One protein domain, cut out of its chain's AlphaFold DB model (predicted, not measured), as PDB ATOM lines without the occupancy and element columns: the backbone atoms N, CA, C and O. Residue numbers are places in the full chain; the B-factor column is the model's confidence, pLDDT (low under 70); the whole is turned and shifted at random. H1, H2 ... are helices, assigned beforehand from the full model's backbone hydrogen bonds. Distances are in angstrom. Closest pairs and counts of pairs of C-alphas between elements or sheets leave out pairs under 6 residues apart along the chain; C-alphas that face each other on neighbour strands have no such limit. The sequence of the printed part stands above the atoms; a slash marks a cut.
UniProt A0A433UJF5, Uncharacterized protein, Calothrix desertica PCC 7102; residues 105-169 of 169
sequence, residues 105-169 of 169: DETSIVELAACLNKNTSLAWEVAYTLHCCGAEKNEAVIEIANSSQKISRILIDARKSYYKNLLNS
ATOM      1  N   ASP A 105      11.108 -21.415  38.828       98.31
ATOM      2  CA  ASP A 105       9.671 -21.200  38.922       98.31
ATOM      3  C   ASP A 105       9.327 -19.705  38.776       98.31
ATOM      4  O   ASP A 105      10.179 -18.817  38.887       98.31
ATOM      5  N   GLU A 106       8.058 -19.424  38.487       98.12
ATOM      6  CA  GLU A 106       7.587 -18.057  38.269       98.12
ATOM      7  C   GLU A 106       7.783 -17.168  39.504       98.12
ATOM      8  O   GLU A 106       8.170 -16.008  39.378       98.12
ATOM      9  N   THR A 107       7.599 -17.716  40.705       98.25
ATOM     10  CA  THR A 107       7.758 -16.969  41.956       98.25
ATOM     11  C   THR A 107       9.206 -16.511  42.151       98.25
ATOM     12  O   THR A 107       9.446 -15.362  42.508       98.25
ATOM     13  N   SER A 108      10.191 -17.359  41.860       98.44
ATOM     14  CA  SER A 108      11.614 -17.011  41.907       98.44
ATOM     15  C   SER A 108      11.991 -15.973  40.860       98.44
ATOM     16  O   SER A 108      12.802 -15.092  41.147       98.44
ATOM     17  N   ILE A 109      11.391 -16.031  39.668       98.50
ATOM     18  CA  ILE A 109      11.592 -15.014  38.629       98.50
ATOM     19  C   ILE A 109      11.058 -13.657  39.095       98.50
ATOM     20  O   ILE A 109      11.766 -12.658  38.969       98.50
ATOM     21  N   VAL A 110       9.851 -13.615  39.667       98.00
ATOM     22  CA  VAL A 110       9.240 -12.383  40.193       98.00
ATOM     23  C   VAL A 110      10.079 -11.788  41.327       98.00
ATOM     24  O   VAL A 110      10.359 -10.588  41.320       98.00
ATOM     25  N   GLU A 111      10.543 -12.613  42.270       97.12
ATOM     26  CA  GLU A 111      11.397 -12.155  43.374       97.12
ATOM     27  C   GLU A 111      12.745 -11.613  42.874       97.12
ATOM     28  O   GLU A 111      13.167 -10.525  43.275       97.12
ATOM     29  N   LEU A 112      13.396 -12.305  41.931       97.19
ATOM     30  CA  LEU A 112      14.610 -11.808  41.281       97.19
ATOM     31  C   LEU A 112      14.349 -10.497  40.535       97.19
ATOM     32  O   LEU A 112      15.128  -9.554  40.668       97.19
ATOM     33  N   ALA A 113      13.249 -10.393  39.790       96.81
ATOM     34  CA  ALA A 113      12.885  -9.161  39.104       96.81
ATOM     35  C   ALA A 113      12.787  -8.004  40.114       96.81
ATOM     36  O   ALA A 113      13.425  -6.966  39.924       96.81
ATOM     37  N   ALA A 114      12.104  -8.202  41.246       94.88
ATOM     38  CA  ALA A 114      12.005  -7.202  42.307       94.88
ATOM     39  C   ALA A 114      13.377  -6.788  42.883       94.88
ATOM     40  O   ALA A 114      13.571  -5.616  43.236       94.88
ATOM     41  N   CYS A 115      14.352  -7.702  42.945       94.62
ATOM     42  CA  CYS A 115      15.717  -7.401  43.389       94.62
ATOM     43  C   CYS A 115      16.463  -6.424  42.462       94.62
ATOM     44  O   CYS A 115      17.300  -5.672  42.966       94.62
ATOM     45  N   LEU A 116      16.144  -6.361  41.160       93.94
ATOM     46  CA  LEU A 116      16.783  -5.427  40.212       93.94
ATOM     47  C   LEU A 116      16.674  -3.968  40.672       93.94
ATOM     48  O   LEU A 116      17.632  -3.205  40.559       93.94
ATOM     49  N   ASN A 117      15.514  -3.584  41.213       88.06
ATOM     50  CA  ASN A 117      15.256  -2.222  41.685       88.06
ATOM     51  C   ASN A 117      15.701  -2.000  43.134       88.06
ATOM     52  O   ASN A 117      16.167  -0.914  43.474       88.06
ATOM     53  N   LYS A 118      15.548  -3.012  43.994       85.81
ATOM     54  CA  LYS A 118      15.788  -2.878  45.438       85.81
ATOM     55  C   LYS A 118      17.271  -2.875  45.800       85.81
ATOM     56  O   LYS A 118      17.651  -2.215  46.762       85.81
ATOM     57  N   ASN A 119      18.105  -3.593  45.047       81.94
ATOM     58  CA  ASN A 119      19.512  -3.753  45.381       81.94
ATOM     59  C   ASN A 119      20.419  -3.483  44.175       81.94
ATOM     60  O   ASN A 119      20.747  -4.370  43.388       81.94
ATOM     61  N   THR A 120      20.863  -2.232  44.052       79.06
ATOM     62  CA  THR A 120      21.679  -1.804  42.908       79.06
ATOM     63  C   THR A 120      23.045  -2.484  42.830       79.06
ATOM     64  O   THR A 120      23.582  -2.572  41.728       79.06
ATOM     65  N   SER A 121      23.593  -2.994  43.944       86.12
ATOM     66  CA  SER A 121      24.853  -3.750  43.920       86.12
ATOM     67  C   SER A 121      24.675  -5.171  43.380       86.12
ATOM     68  O   SER A 121      25.616  -5.715  42.812       86.12
ATOM     69  N   LEU A 122      23.470  -5.746  43.482       90.88
ATOM     70  CA  LEU A 122      23.141  -7.072  42.943       90.88
ATOM     71  C   LEU A 122      22.460  -7.032  41.572       90.88
ATOM     72  O   LEU A 122      22.367  -8.067  40.917       90.88
ATOM     73  N   ALA A 123      22.003  -5.865  41.112       94.31
ATOM     74  CA  ALA A 123      21.205  -5.739  39.893       94.31
ATOM     75  C   ALA A 123      21.852  -6.400  38.661       94.31
ATOM     76  O   ALA A 123      21.148  -7.000  37.852       94.31
ATOM     77  N   TRP A 124      23.181  -6.330  38.524       95.88
ATOM     78  CA  TRP A 124      23.882  -6.983  37.415       95.88
ATOM     79  C   TRP A 124      23.841  -8.515  37.511       95.88
ATOM     80  O   TRP A 124      23.480  -9.170  36.537       95.88
ATOM     81  N   GLU A 125      24.140  -9.091  38.680       95.94
ATOM     82  CA  GLU A 125      24.104 -10.550  38.887       95.94
ATOM     83  C   GLU A 125      22.687 -11.109  38.759       95.94
ATOM     84  O   GLU A 125      22.480 -12.182  38.193       95.94
ATOM     85  N   VAL A 126      21.692 -10.359  39.231       97.25
ATOM     86  CA  VAL A 126      20.274 -10.694  39.072       97.25
ATOM     87  C   VAL A 126      19.884 -10.697  37.595       97.25
ATOM     88  O   VAL A 126      19.308 -11.672  37.118       97.25
ATOM     89  N   ALA A 127      20.235  -9.647  36.845       97.50
ATOM     90  CA  ALA A 127      19.968  -9.567  35.411       97.50
ATOM     91  C   ALA A 127      20.632 -10.716  34.638       97.50
ATOM     92  O   ALA A 127      20.000 -11.351  33.795       97.50
ATOM     93  N   TYR A 128      21.890 -11.020  34.962       96.81
ATOM     94  CA  TYR A 128      22.614 -12.136  34.363       96.81
ATOM     95  C   TYR A 128      21.961 -13.483  34.703       96.81
ATOM     96  O   TYR A 128      21.818 -14.338  33.835       96.81
ATOM     97  N   THR A 129      21.498 -13.657  35.940       97.56
ATOM     98  CA  THR A 129      20.783 -14.861  36.388       97.56
ATOM     99  C   THR A 129      19.467 -15.059  35.646       97.56
ATOM    100  O   THR A 129      19.227 -16.146  35.121       97.56
ATOM    101  N   LEU A 130      18.646 -14.009  35.535       97.81
ATOM    102  CA  LEU A 130      17.398 -14.034  34.767       97.81
ATOM    103  C   LEU A 130      17.651 -14.408  33.302       97.81
ATOM    104  O   LEU A 130      16.902 -15.200  32.733       97.81
ATOM    105  N   HIS A 131      18.734 -13.897  32.709       96.38
ATOM    106  CA  HIS A 131      19.129 -14.265  31.355       96.38
ATOM    107  C   HIS A 131      19.527 -15.743  31.241       96.38
ATOM    108  O   HIS A 131      18.979 -16.458  30.404       96.38
ATOM    109  N   CYS A 132      20.437 -16.223  32.098       95.81
ATOM    110  CA  CYS A 132      20.876 -17.623  32.105       95.81
ATOM    111  C   CYS A 132      19.717 -18.609  32.287       95.81
ATOM    112  O   CYS A 132      19.773 -19.710  31.749       95.81
ATOM    113  N   CYS A 133      18.670 -18.208  33.011       96.75
ATOM    114  CA  CYS A 133      17.483 -19.030  33.240       96.75
ATOM    115  C   CYS A 133      16.386 -18.841  32.174       96.75
ATOM    116  O   CYS A 133      15.286 -19.371  32.325       96.75
ATOM    117  N   GLY A 134      16.639 -18.063  31.112       96.25
ATOM    118  CA  GLY A 134      15.682 -17.820  30.028       96.25
ATOM    119  C   GLY A 134      14.468 -16.966  30.417       96.25
ATOM    120  O   GLY A 134      13.468 -16.960  29.702       96.25
ATOM    121  N   ALA A 135      14.538 -16.229  31.526       97.19
ATOM    122  CA  ALA A 135      13.415 -15.511  32.127       97.19
ATOM    123  C   ALA A 135      13.227 -14.068  31.611       97.19
ATOM    124  O   ALA A 135      12.376 -13.342  32.114       97.19
ATOM    125  N   GLU A 136      13.981 -13.633  30.593       93.88
ATOM    126  CA  GLU A 136      13.961 -12.240  30.101       93.88
ATOM    127  C   GLU A 136      12.589 -11.748  29.625       93.88
ATOM    128  O   GLU A 136      12.323 -10.549  29.625       93.88
ATOM    129  N   LYS A 137      11.746 -12.671  29.154       96.19
ATOM    130  CA  LYS A 137      10.424 -12.366  28.598       96.19
ATOM    131  C   LYS A 137       9.303 -12.454  29.633       96.19
ATOM    132  O   LYS A 137       8.145 -12.290  29.265       96.19
ATOM    133  N   ASN A 138       9.622 -12.762  30.889       98.19
ATOM    134  CA  ASN A 138       8.627 -12.784  31.951       98.19
ATOM    135  C   ASN A 138       8.066 -11.368  32.176       98.19
ATOM    136  O   ASN A 138       8.819 -10.391  32.148       98.19
ATOM    137  N   GLU A 139       6.753 -11.263  32.396       98.06
ATOM    138  CA  GLU A 139       6.054  -9.976  32.519       98.06
ATOM    139  C   GLU A 139       6.651  -9.086  33.616       98.06
ATOM    140  O   GLU A 139       6.890  -7.906  33.363       98.06
ATOM    141  N   ALA A 140       7.013  -9.649  34.774       97.56
ATOM    142  CA  ALA A 140       7.603  -8.886  35.876       97.56
ATOM    143  C   ALA A 140       8.977  -8.291  35.514       97.56
ATOM    144  O   ALA A 140       9.315  -7.177  35.922       97.56
ATOM    145  N   VAL A 141       9.774  -9.006  34.712       97.44
ATOM    146  CA  VAL A 141      11.078  -8.518  34.232       97.44
ATOM    147  C   VAL A 141      10.883  -7.383  33.224       97.44
ATOM    148  O   VAL A 141      11.580  -6.367  33.298       97.44
ATOM    149  N   ILE A 142       9.919  -7.524  32.309       97.81
ATOM    150  CA  ILE A 142       9.584  -6.502  31.308       97.81
ATOM    151  C   ILE A 142       9.057  -5.231  31.982       97.81
ATOM    152  O   ILE A 142       9.492  -4.130  31.635       97.81
ATOM    153  N   GLU A 143       8.151  -5.364  32.949       97.25
ATOM    154  CA  GLU A 143       7.581  -4.236  33.689       97.25
ATOM    155  C   GLU A 143       8.681  -3.412  34.371       97.25
ATOM    156  O   GLU A 143       8.765  -2.196  34.182       97.25
ATOM    157  N   ILE A 144       9.597  -4.083  35.075       95.88
ATOM    158  CA  ILE A 144      10.724  -3.438  35.756       95.88
ATOM    159  C   ILE A 144      11.718  -2.807  34.772       95.88
ATOM    160  O   ILE A 144      12.266  -1.733  35.038       95.88
ATOM    161  N   ALA A 145      11.948  -3.430  33.616       95.56
ATOM    162  CA  ALA A 145      12.783  -2.845  32.571       95.56
ATOM    163  C   ALA A 145      12.167  -1.551  32.008       95.56
ATOM    164  O   ALA A 145      12.884  -0.574  31.781       95.56
ATOM    165  N   ASN A 146      10.845  -1.524  31.819       96.50
ATOM    166  CA  ASN A 146      10.118  -0.358  31.315       96.50
ATOM    167  C   ASN A 146      10.027   0.771  32.349       96.50
ATOM    168  O   ASN A 146       9.986   1.942  31.974       96.50
ATOM    169  N   SER A 147      10.049   0.444  33.643       95.44
ATOM    170  CA  SER A 147       9.988   1.438  34.717       95.44
ATOM    171  C   SER A 147      11.319   2.166  34.958       95.44
ATOM    172  O   SER A 147      11.345   3.156  35.689       95.44
ATOM    173  N   SER A 148      12.443   1.693  34.399       95.56
ATOM    174  CA  SER A 148      13.768   2.272  34.655       95.56
ATOM    175  C   SER A 148      14.752   2.078  33.499       95.56
ATOM    176  O   SER A 148      15.258   0.980  33.256       95.56
ATOM    177  N   GLN A 149      15.156   3.183  32.857       95.25
ATOM    178  CA  GLN A 149      16.179   3.162  31.800       95.25
ATOM    179  C   GLN A 149      17.510   2.563  32.286       95.25
ATOM    180  O   GLN A 149      18.212   1.901  31.521       95.25
ATOM    181  N   LYS A 150      17.864   2.776  33.562       95.44
ATOM    182  CA  LYS A 150      19.071   2.197  34.161       95.44
ATOM    183  C   LYS A 150      18.986   0.669  34.195       95.44
ATOM    184  O   LYS A 150      19.934   0.016  33.766       95.44
ATOM    185  N   ILE A 151      17.871   0.109  34.667       95.25
ATOM    186  CA  ILE A 151      17.688  -1.348  34.737       95.25
ATOM    187  C   ILE A 151      17.605  -1.963  33.341       95.25
ATOM    188  O   ILE A 151      18.258  -2.970  33.084       95.25
ATOM    189  N   SER A 152      16.904  -1.310  32.411       95.44
ATOM    190  CA  SER A 152      16.868  -1.721  31.005       95.44
ATOM    191  C   SER A 152      18.276  -1.874  30.409       95.44
ATOM    192  O   SER A 152      18.586  -2.897  29.796       95.44
ATOM    193  N   ARG A 153      19.177  -0.910  30.657       96.19
ATOM    194  CA  ARG A 153      20.583  -1.004  30.219       96.19
ATOM    195  C   ARG A 153      21.318  -2.179  30.864       96.19
ATOM    196  O   ARG A 153      22.002  -2.909  30.153       96.19
ATOM    197  N   ILE A 154      21.142  -2.392  32.169       96.38
ATOM    198  CA  ILE A 154      21.767  -3.513  32.890       96.38
ATOM    199  C   ILE A 154      21.337  -4.858  32.289       96.38
ATOM    200  O   ILE A 154      22.195  -5.695  32.025       96.38
ATOM    201  N   LEU A 155      20.043  -5.049  32.011       95.81
ATOM    202  CA  LEU A 155      19.524  -6.267  31.377       95.81
ATOM    203  C   LEU A 155      20.137  -6.492  29.987       95.81
ATOM    204  O   LEU A 155      20.610  -7.586  29.681       95.81
ATOM    205  N   ILE A 156      20.201  -5.443  29.160       96.19
ATOM    206  CA  ILE A 156      20.810  -5.510  27.823       96.19
ATOM    207  C   ILE A 156      22.293  -5.897  27.901       96.19
ATOM    208  O   ILE A 156      22.764  -6.702  27.094       96.19
ATOM    209  N   ASP A 157      23.041  -5.322  28.839       95.75
ATOM    210  CA  ASP A 157      24.477  -5.569  28.957       95.75
ATOM    211  C   ASP A 157      24.780  -6.941  29.577       95.75
ATOM    212  O   ASP A 157      25.687  -7.631  29.103       95.75
ATOM    213  N   ALA A 158      23.980  -7.395  30.547       95.06
ATOM    214  CA  ALA A 158      24.050  -8.757  31.077       95.06
ATOM    215  C   ALA A 158      23.819  -9.799  29.969       95.06
ATOM    216  O   ALA A 158      24.610 -10.735  29.822       95.06
ATOM    217  N   ARG A 159      22.819  -9.573  29.108       94.38
ATOM    218  CA  ARG A 159      22.549 -10.400  27.925       94.38
ATOM    219  C   ARG A 159      23.734 -10.458  26.961       94.38
ATOM    220  O   ARG A 159      24.123 -11.534  26.515       94.38
ATOM    221  N   LYS A 160      24.333  -9.310  26.620       94.31
ATOM    222  CA  LYS A 160      25.526  -9.271  25.748       94.31
ATOM    223  C   LYS A 160      26.692 -10.054  26.355       94.31
ATOM    224  O   LYS A 160      27.384 -10.765  25.630       94.31
ATOM    225  N   SER A 161      26.902  -9.918  27.666       92.75
ATOM    226  CA  SER A 161      27.950 -10.634  28.398       92.75
ATOM    227  C   SER A 161      27.769 -12.150  28.297       92.75
ATOM    228  O   SER A 161      28.716 -12.857  27.959       92.75
ATOM    229  N   TYR A 162      26.541 -12.644  28.486       90.62
ATOM    230  CA  TYR A 162      26.234 -14.068  28.343       90.62
ATOM    231  C   TYR A 162      26.601 -14.611  26.958       90.62
ATOM    232  O   TYR A 162      27.342 -15.587  26.861       90.62
ATOM    233  N   TYR A 163      26.156 -13.957  25.880       90.38
ATOM    234  CA  TYR A 163      26.471 -14.414  24.521       90.38
ATOM    235  C   TYR A 163      27.967 -14.370  24.219       90.38
ATOM    236  O   TYR A 163      28.486 -15.260  23.552       90.38
ATOM    237  N   LYS A 164      28.682 -13.365  24.736       91.69
ATOM    238  CA  LYS A 164      30.139 -13.317  24.620       91.69
ATOM    239  C   LYS A 164      30.789 -14.518  25.311       91.69
ATOM    240  O   LYS A 164      31.716 -15.087  24.751       91.69
ATOM    241  N   ASN A 165      30.322 -14.906  26.495       87.69
ATOM    242  CA  ASN A 165      30.862 -16.065  27.207       87.69
ATOM    243  C   ASN A 165      30.553 -17.374  26.473       87.69
ATOM    244  O   ASN A 165      31.453 -18.190  26.316       87.69
ATOM    245  N   LEU A 166      29.332 -17.529  25.951       84.38
ATOM    246  CA  LEU A 166      28.911 -18.716  25.196       84.38
ATOM    247  C   LEU A 166      29.723 -18.932  23.909       84.38
ATOM    248  O   LEU A 166      29.959 -20.063  23.511       84.38
ATOM    249  N   LEU A 167      30.154 -17.856  23.245       84.38
ATOM    250  CA  LEU A 167      30.974 -17.942  22.030       84.38
ATOM    251  C   LEU A 167      32.450 -18.274  22.301       84.38
ATOM    252  O   LEU A 167      33.177 -18.581  21.360       84.38
ATOM    253  N   ASN A 168      32.903 -18.166  23.553       82.19
ATOM    254  CA  ASN A 168      34.292 -18.416  23.949       82.19
ATOM    255  C   ASN A 168      34.485 -19.745  24.706       82.19
ATOM    256  O   ASN A 168      35.625 -20.077  25.032       82.19
ATOM    257  N   SER A 169      33.401 -20.458  25.024       72.81
ATOM    258  CA  SER A 169      33.391 -21.777  25.677       72.81
ATOM    259  C   SER A 169      33.267 -22.902  24.661       72.81
ATOM    260  O   SER A 169      33.989 -23.907  24.816       72.81
TER     261      SER A 169
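Overview. This is residues 105 to 169 of the 169 residues of an uncharacterized protein of Calothrix desertica PCC 7102 (UniProt A0A433UJF5). The longest helix, H4, crosses H2 at a slant and makes a corner with H3 where it begins, and at its other end residues 164 to 169, of which 164 to 166 belong to H4, stick out from the rest. H1 and H2 form a helical hairpin, and H3 packs side by side with H1, running the same way. The printed part has 65 residues, with four named helices in the order H1, H2, H3, H4 and no named strand; its class is all helix. It is compact, with a radius of gyration of the C-alphas of 11.1 A and spans of 32 by 25 by 19 A.

Arrangement. H4, residues 149 to 166, touches H2, residues 123 to 132, at a steep tilt of 48 degrees, the same way; their closest C-alphas, of Tyr 128 and Ala 158, are 4.9 A apart. H2 and H1, residues 106 to 118, touch as a hairpin at a shallow tilt of 26 degrees, opposite ways, with the C-alphas of Leu 116 and Ala 123 closest at 4.4 A. H1 touches H3, residues 139 to 147, at a shallow tilt of 15 degrees, the same way; the C-alphas of Ala 113 and Val 141 are closest at 5.2 A. H3 and H4 touch only at the corner, with residues 151 to 155 of H4 alone; the C-alphas of Ala 145 and Ser 152 are closest at 4.5 A. H2 and H3 are only just apart, at 8.4 A. Every O i to N i+4 pair is within hydrogen-bond range in H2, H3 and H4, and 8 of 9 are in H1.

Along the chain. H4 is 26.2 A long and ends at C-alpha 166 (28.911, -18.716, 25.196). H1 is 18.7 A long and begins at C-alpha 106 (7.587, -18.057, 38.269). H2 is 14.2 A long and H3 12.3 A.

Size, cuts and confidence. The two C-alphas farthest apart, of Ser 147 and Ser 169, are 34.2 A apart. The printed part has no cut and ends at the chain's last residue, 169. The links H1 to H2 and H3 to H4 are tight, and H2 to H3 is short. The mean pLDDT of the printed part is 94.0, and no printed residue is under 70.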